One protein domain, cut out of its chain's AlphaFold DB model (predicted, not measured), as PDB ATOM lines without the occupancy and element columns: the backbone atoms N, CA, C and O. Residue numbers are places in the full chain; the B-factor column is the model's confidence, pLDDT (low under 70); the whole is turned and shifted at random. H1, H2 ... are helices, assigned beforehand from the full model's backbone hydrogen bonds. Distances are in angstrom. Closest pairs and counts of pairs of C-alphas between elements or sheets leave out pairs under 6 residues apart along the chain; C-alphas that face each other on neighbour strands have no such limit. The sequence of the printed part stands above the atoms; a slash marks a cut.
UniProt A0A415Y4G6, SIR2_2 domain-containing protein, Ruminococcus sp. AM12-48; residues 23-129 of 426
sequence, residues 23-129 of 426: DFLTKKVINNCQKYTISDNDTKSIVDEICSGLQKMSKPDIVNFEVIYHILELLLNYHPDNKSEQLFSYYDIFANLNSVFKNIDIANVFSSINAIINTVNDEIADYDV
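What this domain is: This is residues 23 to 129 of the 426 residues of the protein "SIR2_2 domain-containing protein" of Ruminococcus sp. AM12-48 (UniProt A0A415Y4G6). Long H6 and H3 run side by side in opposite directions, and H1 packs aslant on both, making a three-helix bundle; H2 crosses H3, and short H4 and H5 sit by the end of H3. The printed part has 107 residues, with six named helices, H1 to H6 in order, and no named strand: all helix. It is compact, radius of gyration of the C-alphas 14.7 A, spanning 46 by 34 by 26 A.

Where its parts are: H1, residues 23 to 33, begins at C-alpha (-27.907, 6.726, 9.174). H2 is residues 46 to 56, H3 65 to 78, 20.6 A long, H4 92 to 97, H5 99 to 102. H6, residues 106 to 128, 32.8 A long, ends at C-alpha (-38.512, 14.488, 22.373).

How they stand to each other: The hub H3 touches residues 106 to 116 of H6, closest C-alphas Leu 72 and Val 109, 6.2 A, at a shallow tilt of 24 degrees. H1 touches H6, closest C-alphas Val 29 and Ile 116, 5.5 A. Every O i to N i+4 pair is within hydrogen-bond range in H1 and H2, against 7 of 10 in H3, 1 of 2 in H4 and 18 of 19 in H6.

The domain as a whole: The printed part has no cut. Links H1 to H2 and H3 to H4 are long. Residues 58 to 61 and 80 to 87 have pLDDT under 70.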
ATOM      1  N   ASP A  23     -27.653   7.878  10.048       92.38
ATOM      2  CA  ASP A  23     -27.907   6.726   9.174       92.38
ATOM      3  C   ASP A  23     -29.365   6.267   9.249       92.38
ATOM      4  O   ASP A  23     -29.973   5.931   8.228       92.38
ATOM      5  N   PHE A  24     -29.943   6.265  10.454       95.81
ATOM      6  CA  PHE A  24     -31.355   5.959  10.660       95.81
ATOM      7  C   PHE A  24     -32.247   6.969   9.926       95.81
ATOM      8  O   PHE A  24     -33.098   6.568   9.124       95.81
ATOM      9  N   LEU A  25     -31.995   8.268  10.120       96.56
ATOM     10  CA  LEU A  25     -32.724   9.342   9.441       96.56
ATOM     11  C   LEU A  25     -32.565   9.262   7.920       96.56
ATOM     12  O   LEU A  25     -33.543   9.403   7.194       96.56
ATOM     13  N   THR A  26     -31.363   8.953   7.427       95.81
ATOM     14  CA  THR A  26     -31.095   8.790   5.990       95.81
ATOM     15  C   THR A  26     -31.962   7.697   5.372       95.81
ATOM     16  O   THR A  26     -32.586   7.922   4.337       95.81
ATOM     17  N   LYS A  27     -32.069   6.530   6.018       96.12
ATOM     18  CA  LYS A  27     -32.918   5.432   5.527       96.12
ATOM     19  C   LYS A  27     -34.397   5.821   5.499       96.12
ATOM     20  O   LYS A  27     -35.082   5.542   4.517       96.12
ATOM     21  N   LYS A  28     -34.887   6.482   6.552       97.50
ATOM     22  CA  LYS A  28     -36.273   6.975   6.632       97.50
ATOM     23  C   LYS A  28     -36.576   7.995   5.535       97.50
ATOM     24  O   LYS A  28     -37.588   7.872   4.852       97.50
ATOM     25  N   VAL A  29     -35.669   8.949   5.334       96.50
ATOM     26  CA  VAL A  29     -35.754   9.973   4.289       96.50
ATOM     27  C   VAL A  29     -35.857   9.348   2.903       96.50
ATOM     28  O   VAL A  29     -36.775   9.693   2.161       96.50
ATOM     29  N   ILE A  30     -34.953   8.422   2.565       96.19
ATOM     30  CA  ILE A  30     -34.942   7.766   1.251       96.19
ATOM     31  C   ILE A  30     -36.287   7.077   1.006       96.19
ATOM     32  O   ILE A  30     -36.927   7.335  -0.010       96.19
ATOM     33  N   ASN A  31     -36.768   6.293   1.975       96.56
ATOM     34  CA  ASN A  31     -38.050   5.597   1.866       96.56
ATOM     35  C   ASN A  31     -39.230   6.565   1.676       96.56
ATOM     36  O   ASN A  31     -40.066   6.360   0.799       96.56
ATOM     37  N   ASN A  32     -39.294   7.649   2.455       96.19
ATOM     38  CA  ASN A  32     -40.400   8.609   2.386       96.19
ATOM     39  C   ASN A  32     -40.410   9.438   1.088       96.19
ATOM     40  O   ASN A  32     -41.459   9.973   0.711       96.19
ATOM     41  N   CYS A  33     -39.271   9.529   0.395       96.19
ATOM     42  CA  CYS A  33     -39.133  10.278  -0.854       96.19
ATOM     43  C   CYS A  33     -39.362   9.440  -2.126       96.19
ATOM     44  O   CYS A  33     -39.370   9.999  -3.225       96.19
ATOM     45  N   GLN A  34     -39.605   8.128  -2.014       93.75
ATOM     46  CA  GLN A  34     -39.799   7.233  -3.170       93.75
ATOM     47  C   GLN A  34     -40.954   7.648  -4.093       93.75
ATOM     48  O   GLN A  34     -40.943   7.355  -5.283       93.75
ATOM     49  N   LYS A  35     -41.949   8.360  -3.558       93.62
ATOM     50  CA  LYS A  35     -43.133   8.809  -4.301       93.62
ATOM     51  C   LYS A  35     -42.911  10.044  -5.186       93.62
ATOM     52  O   LYS A  35     -43.810  10.384  -5.945       93.62
ATOM     53  N   TYR A  36     -41.772  10.728  -5.073       94.75
ATOM     54  CA  TYR A  36     -41.483  11.953  -5.826       94.75
ATOM     55  C   TYR A  36     -40.591  11.641  -7.026       94.75
ATOM     56  O   TYR A  36     -39.378  11.457  -6.880       94.75
ATOM     57  N   THR A  37     -41.199  11.534  -8.204       93.62
ATOM     58  CA  THR A  37     -40.544  11.083  -9.439       93.62
ATOM     59  C   THR A  37     -39.834  12.218 -10.173       93.62
ATOM     60  O   THR A  37     -40.100  13.395  -9.935       93.62
ATOM     61  N   ILE A  38     -38.903  11.876 -11.071       89.06
ATOM     62  CA  ILE A  38     -38.144  12.876 -11.849       89.06
ATOM     63  C   ILE A  38     -39.058  13.690 -12.777       89.06
ATOM     64  O   ILE A  38     -38.843  14.886 -12.950       89.06
ATOM     65  N   SER A  39     -40.080  13.053 -13.347       85.69
ATOM     66  CA  SER A  39     -41.134  13.691 -14.142       85.69
ATOM     67  C   SER A  39     -42.426  12.875 -14.044       85.69
ATOM     68  O   SER A  39     -42.389  11.727 -13.591       85.69
ATOM     69  N   ASP A  40     -43.549  13.424 -14.518       79.38
ATOM     70  CA  ASP A  40     -44.865  12.757 -14.520       79.38
ATOM     71  C   ASP A  40     -44.863  11.368 -15.183       79.38
ATOM     72  O   ASP A  40     -45.657  10.501 -14.827       79.38
ATOM     73  N   ASN A  41     -43.964  11.145 -16.147       79.75
ATOM     74  CA  ASN A  41     -43.862   9.891 -16.897       79.75
ATOM     75  C   ASN A  41     -42.721   8.978 -16.416       79.75
ATOM     76  O   ASN A  41     -42.504   7.919 -17.007       79.75
ATOM     77  N   ASP A  42     -41.962   9.383 -15.395       82.38
ATOM     78  CA  ASP A  42     -40.856   8.591 -14.862       82.38
ATOM     79  C   ASP A  42     -41.330   7.698 -13.707       82.38
ATOM     80  O   ASP A  42     -42.151   8.090 -12.883       82.38
ATOM     81  N   THR A  43     -40.784   6.489 -13.624       84.81
ATOM     82  CA  THR A  43     -41.031   5.552 -12.519       84.81
ATOM     83  C   THR A  43     -40.004   5.679 -11.398       84.81
ATOM     84  O   THR A  43     -40.179   5.086 -10.336       84.81
ATOM     85  N   LYS A  44     -38.895   6.387 -11.636       89.56
ATOM     86  CA  LYS A  44     -37.819   6.554 -10.660       89.56
ATOM     87  C   LYS A  44     -38.017   7.801  -9.810       89.56
ATOM     88  O   LYS A  44     -38.303   8.881 -10.331       89.56
ATOM     89  N   SER A  45     -37.774   7.657  -8.508       94.25
ATOM     90  CA  SER A  45     -37.683   8.788  -7.586       94.25
ATOM     91  C   SER A  45     -36.445   9.641  -7.869       94.25
ATOM     92  O   SER A  45     -35.368   9.112  -8.164       94.25
ATOM     93  N   ILE A  46     -36.574  10.960  -7.695       93.50
ATOM     94  CA  ILE A  46     -35.444  11.902  -7.736       93.50
ATOM     95  C   ILE A  46     -34.382  11.499  -6.705       93.50
ATOM     96  O   ILE A  46     -33.189  11.485  -7.006       93.50
ATOM     97  N   VAL A  47     -34.806  11.131  -5.491       94.62
ATOM     98  CA  VAL A  47     -33.891  10.758  -4.403       94.62
ATOM     99  C   VAL A  47     -33.186   9.433  -4.694       94.62
ATOM    100  O   VAL A  47     -31.991   9.320  -4.425       94.62
ATOM    101  N   ASP A  48     -33.865   8.461  -5.305       93.56
ATOM    102  CA  ASP A  48     -33.236   7.190  -5.686       93.56
ATOM    103  C   ASP A  48     -32.161   7.379  -6.763       93.56
ATOM    104  O   ASP A  48     -31.098   6.750  -6.703       93.56
ATOM    105  N   GLU A  49     -32.396   8.271  -7.730       92.62
ATOM    106  CA  GLU A  49     -31.404   8.596  -8.758       92.62
ATOM    107  C   GLU A  49     -30.201   9.341  -8.149       92.62
ATOM    108  O   GLU A  49     -29.055   9.003  -8.458       92.62
ATOM    109  N   ILE A  50     -30.431  10.262  -7.200       92.94
ATOM    110  CA  ILE A  50     -29.360  10.912  -6.423       92.94
ATOM    111  C   ILE A  50     -28.528   9.868  -5.666       92.94
ATOM    112  O   ILE A  50     -27.302   9.835  -5.799       92.94
ATOM    113  N   CYS A  51     -29.176   8.986  -4.903       92.56
ATOM    114  CA  CYS A  51     -28.511   7.926  -4.144       92.56
ATOM    115  C   CYS A  51     -27.692   7.007  -5.057       92.56
ATOM    116  O   CYS A  51     -26.523   6.730  -4.775       92.56
ATOM    117  N   SER A  52     -28.271   6.588  -6.182       91.06
ATOM    118  CA  SER A  52     -27.600   5.751  -7.182       91.06
ATOM    119  C   SER A  52     -26.377   6.449  -7.784       91.06
ATOM    120  O   SER A  52     -25.346   5.813  -8.010       91.06
ATOM    121  N   GLY A  53     -26.468   7.757  -8.038       90.81
ATOM    122  CA  GLY A  53     -25.352   8.578  -8.502       90.81
ATOM    123  C   GLY A  53     -24.217   8.647  -7.482       90.81
ATOM    124  O   GLY A  53     -23.067   8.372  -7.824       90.81
ATOM    125  N   LEU A  54     -24.539   8.933  -6.219       90.38
ATOM    126  CA  LEU A  54     -23.561   9.013  -5.128       90.38
ATOM    127  C   LEU A  54     -22.841   7.679  -4.890       90.38
ATOM    128  O   LEU A  54     -21.619   7.654  -4.743       90.38
ATOM    129  N   GLN A  55     -23.564   6.557  -4.927       89.44
ATOM    130  CA  GLN A  55     -22.980   5.221  -4.755       89.44
ATOM    131  C   GLN A  55     -21.955   4.878  -5.847       89.44
ATOM    132  O   GLN A  55     -20.950   4.219  -5.573       89.44
ATOM    133  N   LYS A  56     -22.156   5.365  -7.081       89.12
ATOM    134  CA  LYS A  56     -21.214   5.159  -8.195       89.12
ATOM    135  C   LYS A  56     -19.890   5.908  -8.015       89.12
ATOM    136  O   LYS A  56     -18.902   5.514  -8.626       89.12
ATOM    137  N   MET A  57     -19.819   6.931  -7.158       84.31
ATOM    138  CA  MET A  57     -18.609   7.741  -6.933       84.31
ATOM    139  C   MET A  57     -17.525   7.044  -6.074       84.31
ATOM    140  O   MET A  57     -16.606   7.699  -5.582       84.31
ATOM    141  N   SER A  58     -17.612   5.719  -5.886       60.81
ATOM    142  CA  SER A  58     -16.647   4.875  -5.150       60.81
ATOM    143  C   SER A  58     -16.410   5.272  -3.682       60.81
ATOM    144  O   SER A  58     -15.369   4.953  -3.111       60.81
ATOM    145  N   LYS A  59     -17.380   5.946  -3.054       67.06
ATOM    146  CA  LYS A  59     -17.369   6.299  -1.627       67.06
ATOM    147  C   LYS A  59     -18.772   6.090  -1.029       67.06
ATOM    148  O   LYS A  59     -19.564   7.032  -1.010       67.06
ATOM    149  N   PRO A  60     -19.109   4.865  -0.584       56.53
ATOM    150  CA  PRO A  60     -20.459   4.522  -0.125       56.53
ATOM    151  C   PRO A  60     -20.914   5.338   1.095       56.53
ATOM    152  O   PRO A  60     -22.092   5.673   1.185       56.53
ATOM    153  N   ASP A  61     -19.982   5.764   1.952       66.69
ATOM    154  CA  ASP A  61     -20.262   6.564   3.158       66.69
ATOM    155  C   ASP A  61     -20.704   8.015   2.859       66.69
ATOM    156  O   ASP A  61     -20.969   8.796   3.770       66.69
ATOM    157  N   ILE A  62     -20.777   8.415   1.581       76.81
ATOM    158  CA  ILE A  62     -21.258   9.747   1.177       76.81
ATOM    159  C   ILE A  62     -22.785   9.852   1.263       76.81
ATOM    160  O   ILE A  62     -23.307  10.957   1.409       76.81
ATOM    161  N   VAL A  63     -23.515   8.737   1.164       88.69
ATOM    162  CA  VAL A  63     -24.982   8.782   1.126       88.69
ATOM    163  C   VAL A  63     -25.532   9.060   2.523       88.69
ATOM    164  O   VAL A  63     -25.703   8.156   3.332       88.69
ATOM    165  N   ASN A  64     -25.843  10.327   2.783       91.56
ATOM    166  CA  ASN A  64     -26.580  10.776   3.957       91.56
ATOM    167  C   ASN A  64     -27.635  11.818   3.556       91.56
ATOM    168  O   ASN A  64     -27.526  12.454   2.502       91.56
ATOM    169  N   PHE A  65     -28.657  12.000   4.395       94.62
ATOM    170  CA  PHE A  65     -29.762  12.903   4.073       94.62
ATOM    171  C   PHE A  65     -29.335  14.365   3.899       94.62
ATOM    172  O   PHE A  65     -29.971  15.063   3.118       94.62
ATOM    173  N   GLU A  66     -28.264  14.835   4.552       93.44
ATOM    174  CA  GLU A  66     -27.781  16.213   4.367       93.44
ATOM    175  C   GLU A  66     -27.214  16.409   2.952       93.44
ATOM    176  O   GLU A  66     -27.466  17.428   2.311       93.44
ATOM    177  N   VAL A  67     -26.495  15.416   2.417       93.25
ATOM    178  CA  VAL A  67     -25.995  15.446   1.032       93.25
ATOM    179  C   VAL A  67     -27.152  15.361   0.037       93.25
ATOM    180  O   VAL A  67     -27.173  16.127  -0.925       93.25
ATOM    181  N   ILE A  68     -28.136  14.486   0.278       95.00
ATOM    182  CA  ILE A  68     -29.343  14.384  -0.561       95.00
ATOM    183  C   ILE A  68     -30.084  15.725  -0.576       95.00
ATOM    184  O   ILE A  68     -30.386  16.253  -1.646       95.00
ATOM    185  N   TYR A  69     -30.320  16.303   0.603       94.75
ATOM    186  CA  TYR A  69     -30.968  17.601   0.763       94.75
ATOM    187  C   TYR A  69     -30.217  18.693  -0.001       94.75
ATOM    188  O   TYR A  69     -30.820  19.444  -0.758       94.75
ATOM    189  N   HIS A  70     -28.889  18.739   0.128       93.00
ATOM    190  CA  HIS A  70     -28.071  19.717  -0.581       93.00
ATOM    191  C   HIS A  70     -28.163  19.580  -2.106       93.00
ATOM    192  O   HIS A  70     -28.242  20.584  -2.808       93.00
ATOM    193  N   ILE A  71     -28.176  18.353  -2.633       92.44
ATOM    194  CA  ILE A  71     -28.325  18.130  -4.076       92.44
ATOM    195  C   ILE A  71     -29.699  18.609  -4.549       92.44
ATOM    196  O   ILE A  71     -29.773  19.269  -5.583       92.44
ATOM    197  N   LEU A  72     -30.765  18.351  -3.788       92.12
ATOM    198  CA  LEU A  72     -32.101  18.871  -4.096       92.12
ATOM    199  C   LEU A  72     -32.139  20.409  -4.069       92.12
ATOM    200  O   LEU A  72     -32.697  21.009  -4.985       92.12
ATOM    201  N   GLU A  73     -31.498  21.052  -3.083       89.12
ATOM    202  CA  GLU A  73     -31.365  22.518  -3.042       89.12
ATOM    203  C   GLU A  73     -30.660  23.058  -4.290       89.12
ATOM    204  O   GLU A  73     -31.087  24.059  -4.865       89.12
ATOM    205  N   LEU A  74     -29.597  22.387  -4.744       88.19
ATOM    206  CA  LEU A  74     -28.884  22.779  -5.954       88.19
ATOM    207  C   LEU A  74     -29.724  22.560  -7.217       88.19
ATOM    208  O   LEU A  74     -29.708  23.435  -8.077       88.19
ATOM    209  N   LEU A  75     -30.466  21.449  -7.321       88.00
ATOM    210  CA  LEU A  75     -31.261  21.094  -8.508       88.00
ATOM    211  C   LEU A  75     -32.234  22.196  -8.941       88.00
ATOM    212  O   LEU A  75     -32.408  22.431 -10.133       88.00
ATOM    213  N   LEU A  76     -32.798  22.924  -7.981       83.19
ATOM    214  CA  LEU A  76     -33.731  24.024  -8.239       83.19
ATOM    215  C   LEU A  76     -33.111  25.216  -8.972       83.19
ATOM    216  O   LEU A  76     -33.825  25.970  -9.627       83.19
ATOM    217  N   ASN A  77     -31.791  25.371  -8.880       83.44
ATOM    218  CA  ASN A  77     -31.044  26.440  -9.539       83.44
ATOM    219  C   ASN A  77     -30.734  26.129 -11.009       83.44
ATOM    220  O   ASN A  77     -30.090  26.930 -11.677       83.44
ATOM    221  N   TYR A  78     -31.126  24.954 -11.502       83.56
ATOM    222  CA  TYR A  78     -30.864  24.513 -12.870       83.56
ATOM    223  C   TYR A  78     -32.149  24.410 -13.702       83.56
ATOM    224  O   TYR A  78     -32.169  23.678 -14.690       83.56
ATOM    225  N   HIS A  79     -33.225  25.111 -13.327       77.12
ATOM    226  CA  HIS A  79     -34.512  25.021 -14.017       77.12
ATOM    227  C   HIS A  79     -34.844  26.299 -14.806       77.12
ATOM    228  O   HIS A  79     -34.880  27.385 -14.231       77.12
ATOM    229  N   PRO A  80     -35.155  26.205 -16.115       67.44
ATOM    230  CA  PRO A  80     -35.241  27.372 -16.996       67.44
ATOM    231  C   PRO A  80     -36.492  28.247 -16.780       67.44
ATOM    232  O   PRO A  80     -36.520  29.379 -17.257       67.44
ATOM    233  N   ASP A  81     -37.522  27.749 -16.085       62.47
ATOM    234  CA  ASP A  81     -38.795  28.463 -15.864       62.47
ATOM    235  C   ASP A  81     -38.888  29.221 -14.528       62.47
ATOM    236  O   ASP A  81     -39.982  29.594 -14.095       62.47
ATOM    237  N   ASN A  82     -37.757  29.514 -13.885       60.88
ATOM    238  CA  ASN A  82     -37.717  30.377 -12.706       60.88
ATOM    239  C   ASN A  82     -37.973  31.852 -13.084       60.88
ATOM    240  O   ASN A  82     -37.079  32.691 -13.120       60.88
ATOM    241  N   LYS A  83     -39.235  32.173 -13.400       55.00
ATOM    242  CA  LYS A  83     -39.683  33.505 -13.850       55.00
ATOM    243  C   LYS A  83     -39.857  34.515 -12.717       55.00
ATOM    244  O   LYS A  83     -40.019  35.702 -12.995       55.00
ATOM    245  N   SER A  84     -39.867  34.077 -11.458       63.31
ATOM    246  CA  SER A  84     -39.880  34.998 -10.323       63.31
ATOM    247  C   SER A  84     -38.460  35.482 -10.035       63.31
ATOM    248  O   SER A  84     -37.506  34.705 -10.034       63.31
ATOM    249  N   GLU A  85     -38.314  36.772  -9.732       62.84
ATOM    250  CA  GLU A  85     -37.027  37.359  -9.339       62.84
ATOM    251  C   GLU A  85     -36.413  36.637  -8.128       62.84
ATOM    252  O   GLU A  85     -35.198  36.597  -7.992       62.84
ATOM    253  N   GLN A  86     -37.238  36.001  -7.290       62.97
ATOM    254  CA  GLN A  86     -36.834  35.209  -6.122       62.97
ATOM    255  C   GLN A  86     -36.322  33.801  -6.468       62.97
ATOM    256  O   GLN A  86     -35.588  33.224  -5.673       62.97
ATOM    257  N   LEU A  87     -36.628  33.268  -7.653       64.38
ATOM    258  CA  LEU A  87     -36.136  31.960  -8.104       64.38
ATOM    259  C   LEU A  87     -35.077  32.059  -9.213       64.38
ATOM    260  O   LEU A  87     -34.403  31.073  -9.484       64.38
ATOM    261  N   PHE A  88     -34.901  33.231  -9.836       71.56
ATOM    262  CA  PHE A  88     -33.888  33.448 -10.877       71.56
ATOM    263  C   PHE A  88     -32.485  33.051 -10.397       71.56
ATOM    264  O   PHE A  88     -32.018  33.597  -9.393       71.56
ATOM    265  N   SER A  89     -31.794  32.177 -11.131       77.25
ATOM    266  CA  SER A  89     -30.428  31.762 -10.808       77.25
ATOM    267  C   SER A  89     -29.497  31.942 -12.002       77.25
ATOM    268  O   SER A  89     -29.832  31.615 -13.137       77.25
ATOM    269  N   TYR A  90     -28.258  32.385 -11.757       78.31
ATOM    270  CA  TYR A  90     -27.232  32.392 -12.810       78.31
ATOM    271  C   TYR A  90     -26.947  30.983 -13.355       78.31
ATOM    272  O   TYR A  90     -26.426  30.841 -14.463       78.31
ATOM    273  N   TYR A  91     -27.305  29.945 -12.597       81.81
ATOM    274  CA  TYR A  91     -27.140  28.549 -12.974       81.81
ATOM    275  C   TYR A  91     -28.223  28.023 -13.920       81.81
ATOM    276  O   TYR A  91     -28.016  26.966 -14.522       81.81
ATOM    277  N   ASP A  92     -29.278  28.797 -14.189       78.38
ATOM    278  CA  ASP A  92     -30.303  28.453 -15.180       78.38
ATOM    279  C   ASP A  92     -29.685  28.262 -16.584       78.38
ATOM    280  O   ASP A  92     -30.202  27.516 -17.418       78.38
ATOM    281  N   ILE A  93     -28.512  28.858 -16.848       80.31
ATOM    282  CA  ILE A  93     -27.751  28.624 -18.084       80.31
ATOM    283  C   ILE A  93     -27.396  27.146 -18.287       80.31
ATOM    284  O   ILE A  93     -27.394  26.666 -19.420       80.31
ATOM    285  N   PHE A  94     -27.145  26.394 -17.214       82.62
ATOM    286  CA  PHE A  94     -26.832  24.972 -17.316       82.62
ATOM    287  C   PHE A  94     -28.042  24.145 -17.746       82.62
ATOM    288  O   PHE A  94     -27.857  23.127 -18.412       82.62
ATOM    289  N   ALA A  95     -29.266  24.619 -17.490       79.94
ATOM    290  CA  ALA A  95     -30.465  24.022 -18.066       79.94
ATOM    291  C   ALA A  95     -30.425  24.067 -19.597       79.94
ATOM    292  O   ALA A  95     -30.813  23.120 -20.273       79.94
ATOM    293  N   ASN A  96     -29.911  25.159 -20.173       80.00
ATOM    294  CA  ASN A  96     -29.741  25.285 -21.622       80.00
ATOM    295  C   ASN A  96     -28.615  24.409 -22.173       80.00
ATOM    296  O   ASN A  96     -28.679  24.020 -23.338       80.00
ATOM    297  N   LEU A  97     -27.622  24.080 -21.349       82.75
ATOM    298  CA  LEU A  97     -26.499  23.226 -21.733       82.75
ATOM    299  C   LEU A  97     -26.804  21.728 -21.585       82.75
ATOM    300  O   LEU A  97     -26.120  20.915 -22.203       82.75
ATOM    301  N   ASN A  98     -27.814  21.346 -20.796       81.38
ATOM    302  CA  ASN A  98     -28.187  19.950 -20.588       81.38
ATOM    303  C   ASN A  98     -29.710  19.777 -20.456       81.38
ATOM    304  O   ASN A  98     -30.329  20.222 -19.491       81.38
ATOM    305  N   SER A  99     -30.304  19.057 -21.414       78.19
ATOM    306  CA  SER A  99     -31.750  18.822 -21.492       78.19
ATOM    307  C   SER A  99     -32.321  18.031 -20.317       78.19
ATOM    308  O   SER A  99     -33.513  18.143 -20.058       78.19
ATOM    309  N   VAL A 100     -31.503  17.252 -19.598       78.88
ATOM    310  CA  VAL A 100     -31.958  16.493 -18.422       78.88
ATOM    311  C   VAL A 100     -32.522  17.432 -17.357       78.88
ATOM    312  O   VAL A 100     -33.577  17.144 -16.808       78.88
ATOM    313  N   PHE A 101     -31.883  18.582 -17.122       79.44
ATOM    314  CA  PHE A 101     -32.338  19.537 -16.107       79.44
ATOM    315  C   PHE A 101     -33.662  20.221 -16.467       79.44
ATOM    316  O   PHE A 101     -34.430  20.564 -15.575       79.44
ATOM    317  N   LYS A 102     -33.967  20.373 -17.763       79.56
ATOM    318  CA  LYS A 102     -35.238  20.961 -18.226       79.56
ATOM    319  C   LYS A 102     -36.448  20.065 -17.971       79.56
ATOM    320  O   LYS A 102     -37.565  20.559 -17.958       79.56
ATOM    321  N   ASN A 103     -36.227  18.760 -17.828       82.56
ATOM    322  CA  ASN A 103     -37.296  17.772 -17.706       82.56
ATOM    323  C   ASN A 103     -37.604  17.405 -16.246       82.56
ATOM    324  O   ASN A 103     -38.434  16.529 -16.015       82.56
ATOM    325  N   ILE A 104     -36.915  18.017 -15.279       86.19
ATOM    326  CA  ILE A 104     -37.128  17.750 -13.855       86.19
ATOM    327  C   ILE A 104     -38.403  18.457 -13.401       86.19
ATOM    328  O   ILE A 104     -38.517  19.673 -13.539       86.19
ATOM    329  N   ASP A 105     -39.321  17.713 -12.790       88.94
ATOM    330  CA  ASP A 105     -40.469  18.304 -12.114       88.94
ATOM    331  C   ASP A 105     -40.040  18.986 -10.806       88.94
ATOM    332  O   ASP A 105     -39.728  18.358  -9.788       88.94
ATOM    333  N   ILE A 106     -40.054  20.315 -10.836       86.44
ATOM    334  CA  ILE A 106     -39.695  21.165  -9.706       86.44
ATOM    335  C   ILE A 106     -40.638  20.974  -8.519       86.44
ATOM    336  O   ILE A 106     -40.174  21.021  -7.377       86.44
ATOM    337  N   ALA A 107     -41.923  20.683  -8.742       88.31
ATOM    338  CA  ALA A 107     -42.853  20.410  -7.649       88.31
ATOM    339  C   ALA A 107     -42.429  19.168  -6.850       88.31
ATOM    340  O   ALA A 107     -42.485  19.178  -5.614       88.31
ATOM    341  N   ASN A 108     -41.920  18.135  -7.525       91.94
ATOM    342  CA  ASN A 108     -41.372  16.944  -6.880       91.94
ATOM    343  C   ASN A 108     -40.045  17.213  -6.158       91.94
ATOM    344  O   ASN A 108     -39.812  16.632  -5.094       91.94
ATOM    345  N   VAL A 109     -39.205  18.132  -6.649       91.19
ATOM    346  CA  VAL A 109     -38.000  18.573  -5.918       91.19
ATOM    347  C   VAL A 109     -38.383  19.278  -4.611       91.19
ATOM    348  O   VAL A 109     -37.913  18.882  -3.543       91.19
ATOM    349  N   PHE A 110     -39.291  20.262  -4.666       89.25
ATOM    350  CA  PHE A 110     -39.816  20.948  -3.475       89.25
ATOM    351  C   PHE A 110     -40.465  19.969  -2.493       89.25
ATOM    352  O   PHE A 110     -40.231  20.032  -1.284       89.25
ATOM    353  N   SER A 111     -41.263  19.035  -3.008       92.00
ATOM    354  CA  SER A 111     -41.944  18.040  -2.182       92.00
ATOM    355  C   SER A 111     -40.964  17.072  -1.519       92.00
ATOM    356  O   SER A 111     -41.163  16.720  -0.358       92.00
ATOM    357  N   SER A 112     -39.873  16.709  -2.201       94.69
ATOM    358  CA  SER A 112     -38.786  15.911  -1.623       94.69
ATOM    359  C   SER A 112     -38.082  16.664  -0.491       94.69
ATOM    360  O   SER A 112     -37.913  16.115   0.593       94.69
ATOM    361  N   ILE A 113     -37.738  17.941  -0.692       93.12
ATOM    362  CA  ILE A 113     -37.139  18.806   0.343       93.12
ATOM    363  C   ILE A 113     -38.034  18.873   1.590       93.12
ATOM    364  O   ILE A 113     -37.569  18.628   2.708       93.12
ATOM    365  N   ASN A 114     -39.328  19.137   1.401       92.38
ATOM    366  CA  ASN A 114     -40.296  19.195   2.497       92.38
ATOM    367  C   ASN A 114     -40.455  17.840   3.198       92.38
ATOM    368  O   ASN A 114     -40.533  17.785   4.424       92.38
ATOM    369  N   ALA A 115     -40.463  16.739   2.443       94.88
ATOM    370  CA  ALA A 115     -40.531  15.400   3.012       94.88
ATOM    371  C   ALA A 115     -39.302  15.068   3.864       94.88
ATOM    372  O   ALA A 115     -39.458  14.425   4.903       94.88
ATOM    373  N   ILE A 116     -38.106  15.538   3.489       96.06
ATOM    374  CA  ILE A 116     -36.899  15.392   4.314       96.06
ATOM    375  C   ILE A 116     -37.067  16.130   5.640       96.06
ATOM    376  O   ILE A 116     -36.913  15.515   6.695       96.06
ATOM    377  N   ILE A 117     -37.431  17.417   5.595       95.19
ATOM    378  CA  ILE A 117     -37.632  18.241   6.798       95.19
ATOM    379  C   ILE A 117     -38.682  17.608   7.715       95.19
ATOM    380  O   ILE A 117     -38.445  17.456   8.911       95.19
ATOM    381  N   ASN A 118     -39.825  17.200   7.160       95.31
ATOM    382  CA  ASN A 118     -40.906  16.588   7.930       95.31
ATOM    383  C   ASN A 118     -40.497  15.243   8.526       95.31
ATOM    384  O   ASN A 118     -40.788  14.998   9.690       95.31
ATOM    385  N   THR A 119     -39.775  14.408   7.775       97.25
ATOM    386  CA  THR A 119     -39.277  13.122   8.286       97.25
ATOM    387  C   THR A 119     -38.336  13.336   9.463       97.25
ATOM    388  O   THR A 119     -38.502  12.695  10.492       97.25
ATOM    389  N   VAL A 120     -37.369  14.253   9.343       97.44
ATOM    390  CA  VAL A 120     -36.453  14.558  10.449       97.44
ATOM    391  C   VAL A 120     -37.242  15.083  11.645       97.44
ATOM    392  O   VAL A 120     -37.147  14.516  12.724       97.44
ATOM    393  N   ASN A 121     -38.071  16.107  11.455       97.38
ATOM    394  CA  ASN A 121     -38.848  16.697  12.541       97.38
ATOM    395  C   ASN A 121     -39.766  15.686  13.253       97.38
ATOM    396  O   ASN A 121     -39.829  15.706  14.478       97.38
ATOM    397  N   ASP A 122     -40.442  14.799  12.514       97.75
ATOM    398  CA  ASP A 122     -41.333  13.784  13.083       97.75
ATOM    399  C   ASP A 122     -40.567  12.758  13.932       97.75
ATOM    400  O   ASP A 122     -41.005  12.432  15.034       97.75
ATOM    401  N   GLU A 123     -39.408  12.282  13.464       97.75
ATOM    402  CA  GLU A 123     -38.586  11.324  14.219       97.75
ATOM    403  C   GLU A 123     -37.965  11.965  15.470       97.75
ATOM    404  O   GLU A 123     -37.879  11.320  16.514       97.75
ATOM    405  N   ILE A 124     -37.565  13.243  15.396       97.62
ATOM    406  CA  ILE A 124     -37.078  13.974  16.573       97.62
ATOM    407  C   ILE A 124     -38.216  14.190  17.578       97.62
ATOM    408  O   ILE A 124     -38.049  13.923  18.767       97.62
ATOM    409  N   ALA A 125     -39.385  14.638  17.116       97.69
ATOM    410  CA  ALA A 125     -40.534  14.884  17.980       97.69
ATOM    411  C   ALA A 125     -41.026  13.615  18.690       97.69
ATOM    412  O   ALA A 125     -41.422  13.692  19.853       97.69
ATOM    413  N   ASP A 126     -40.973  12.452  18.028       96.75
ATOM    414  CA  ASP A 126     -41.396  11.181  18.625       96.75
ATOM    415  C   ASP A 126     -40.570  10.800  19.864       96.75
ATOM    416  O   ASP A 126     -41.129  10.271  20.827       96.75
ATOM    417  N   TYR A 127     -39.262  11.083  19.882       95.94
ATOM    418  CA  TYR A 127     -38.454  10.849  21.083       95.94
ATOM    419  C   TYR A 127     -38.443  12.045  22.039       95.94
ATOM    420  O   TYR A 127     -38.307  11.844  23.246       95.94
ATOM    421  N   ASP A 128     -38.583  13.279  21.543       96.56
ATOM    422  CA  ASP A 128     -38.512  14.488  22.373       96.56
ATOM    423  C   ASP A 128     -39.601  14.500  23.454       96.56
ATOM    424  O   ASP A 128     -39.323  14.797  24.615       96.56
ATOM    425  N   VAL A 129     -40.815  14.059  23.098       94.81
ATOM    426  CA  VAL A 129     -41.948  13.930  24.032       94.81
ATOM    427  C   VAL A 129     -41.782  12.799  25.054       94.81
ATOM    428  O   VAL A 129     -42.515  12.751  26.039       94.81
TER     429      VAL A 129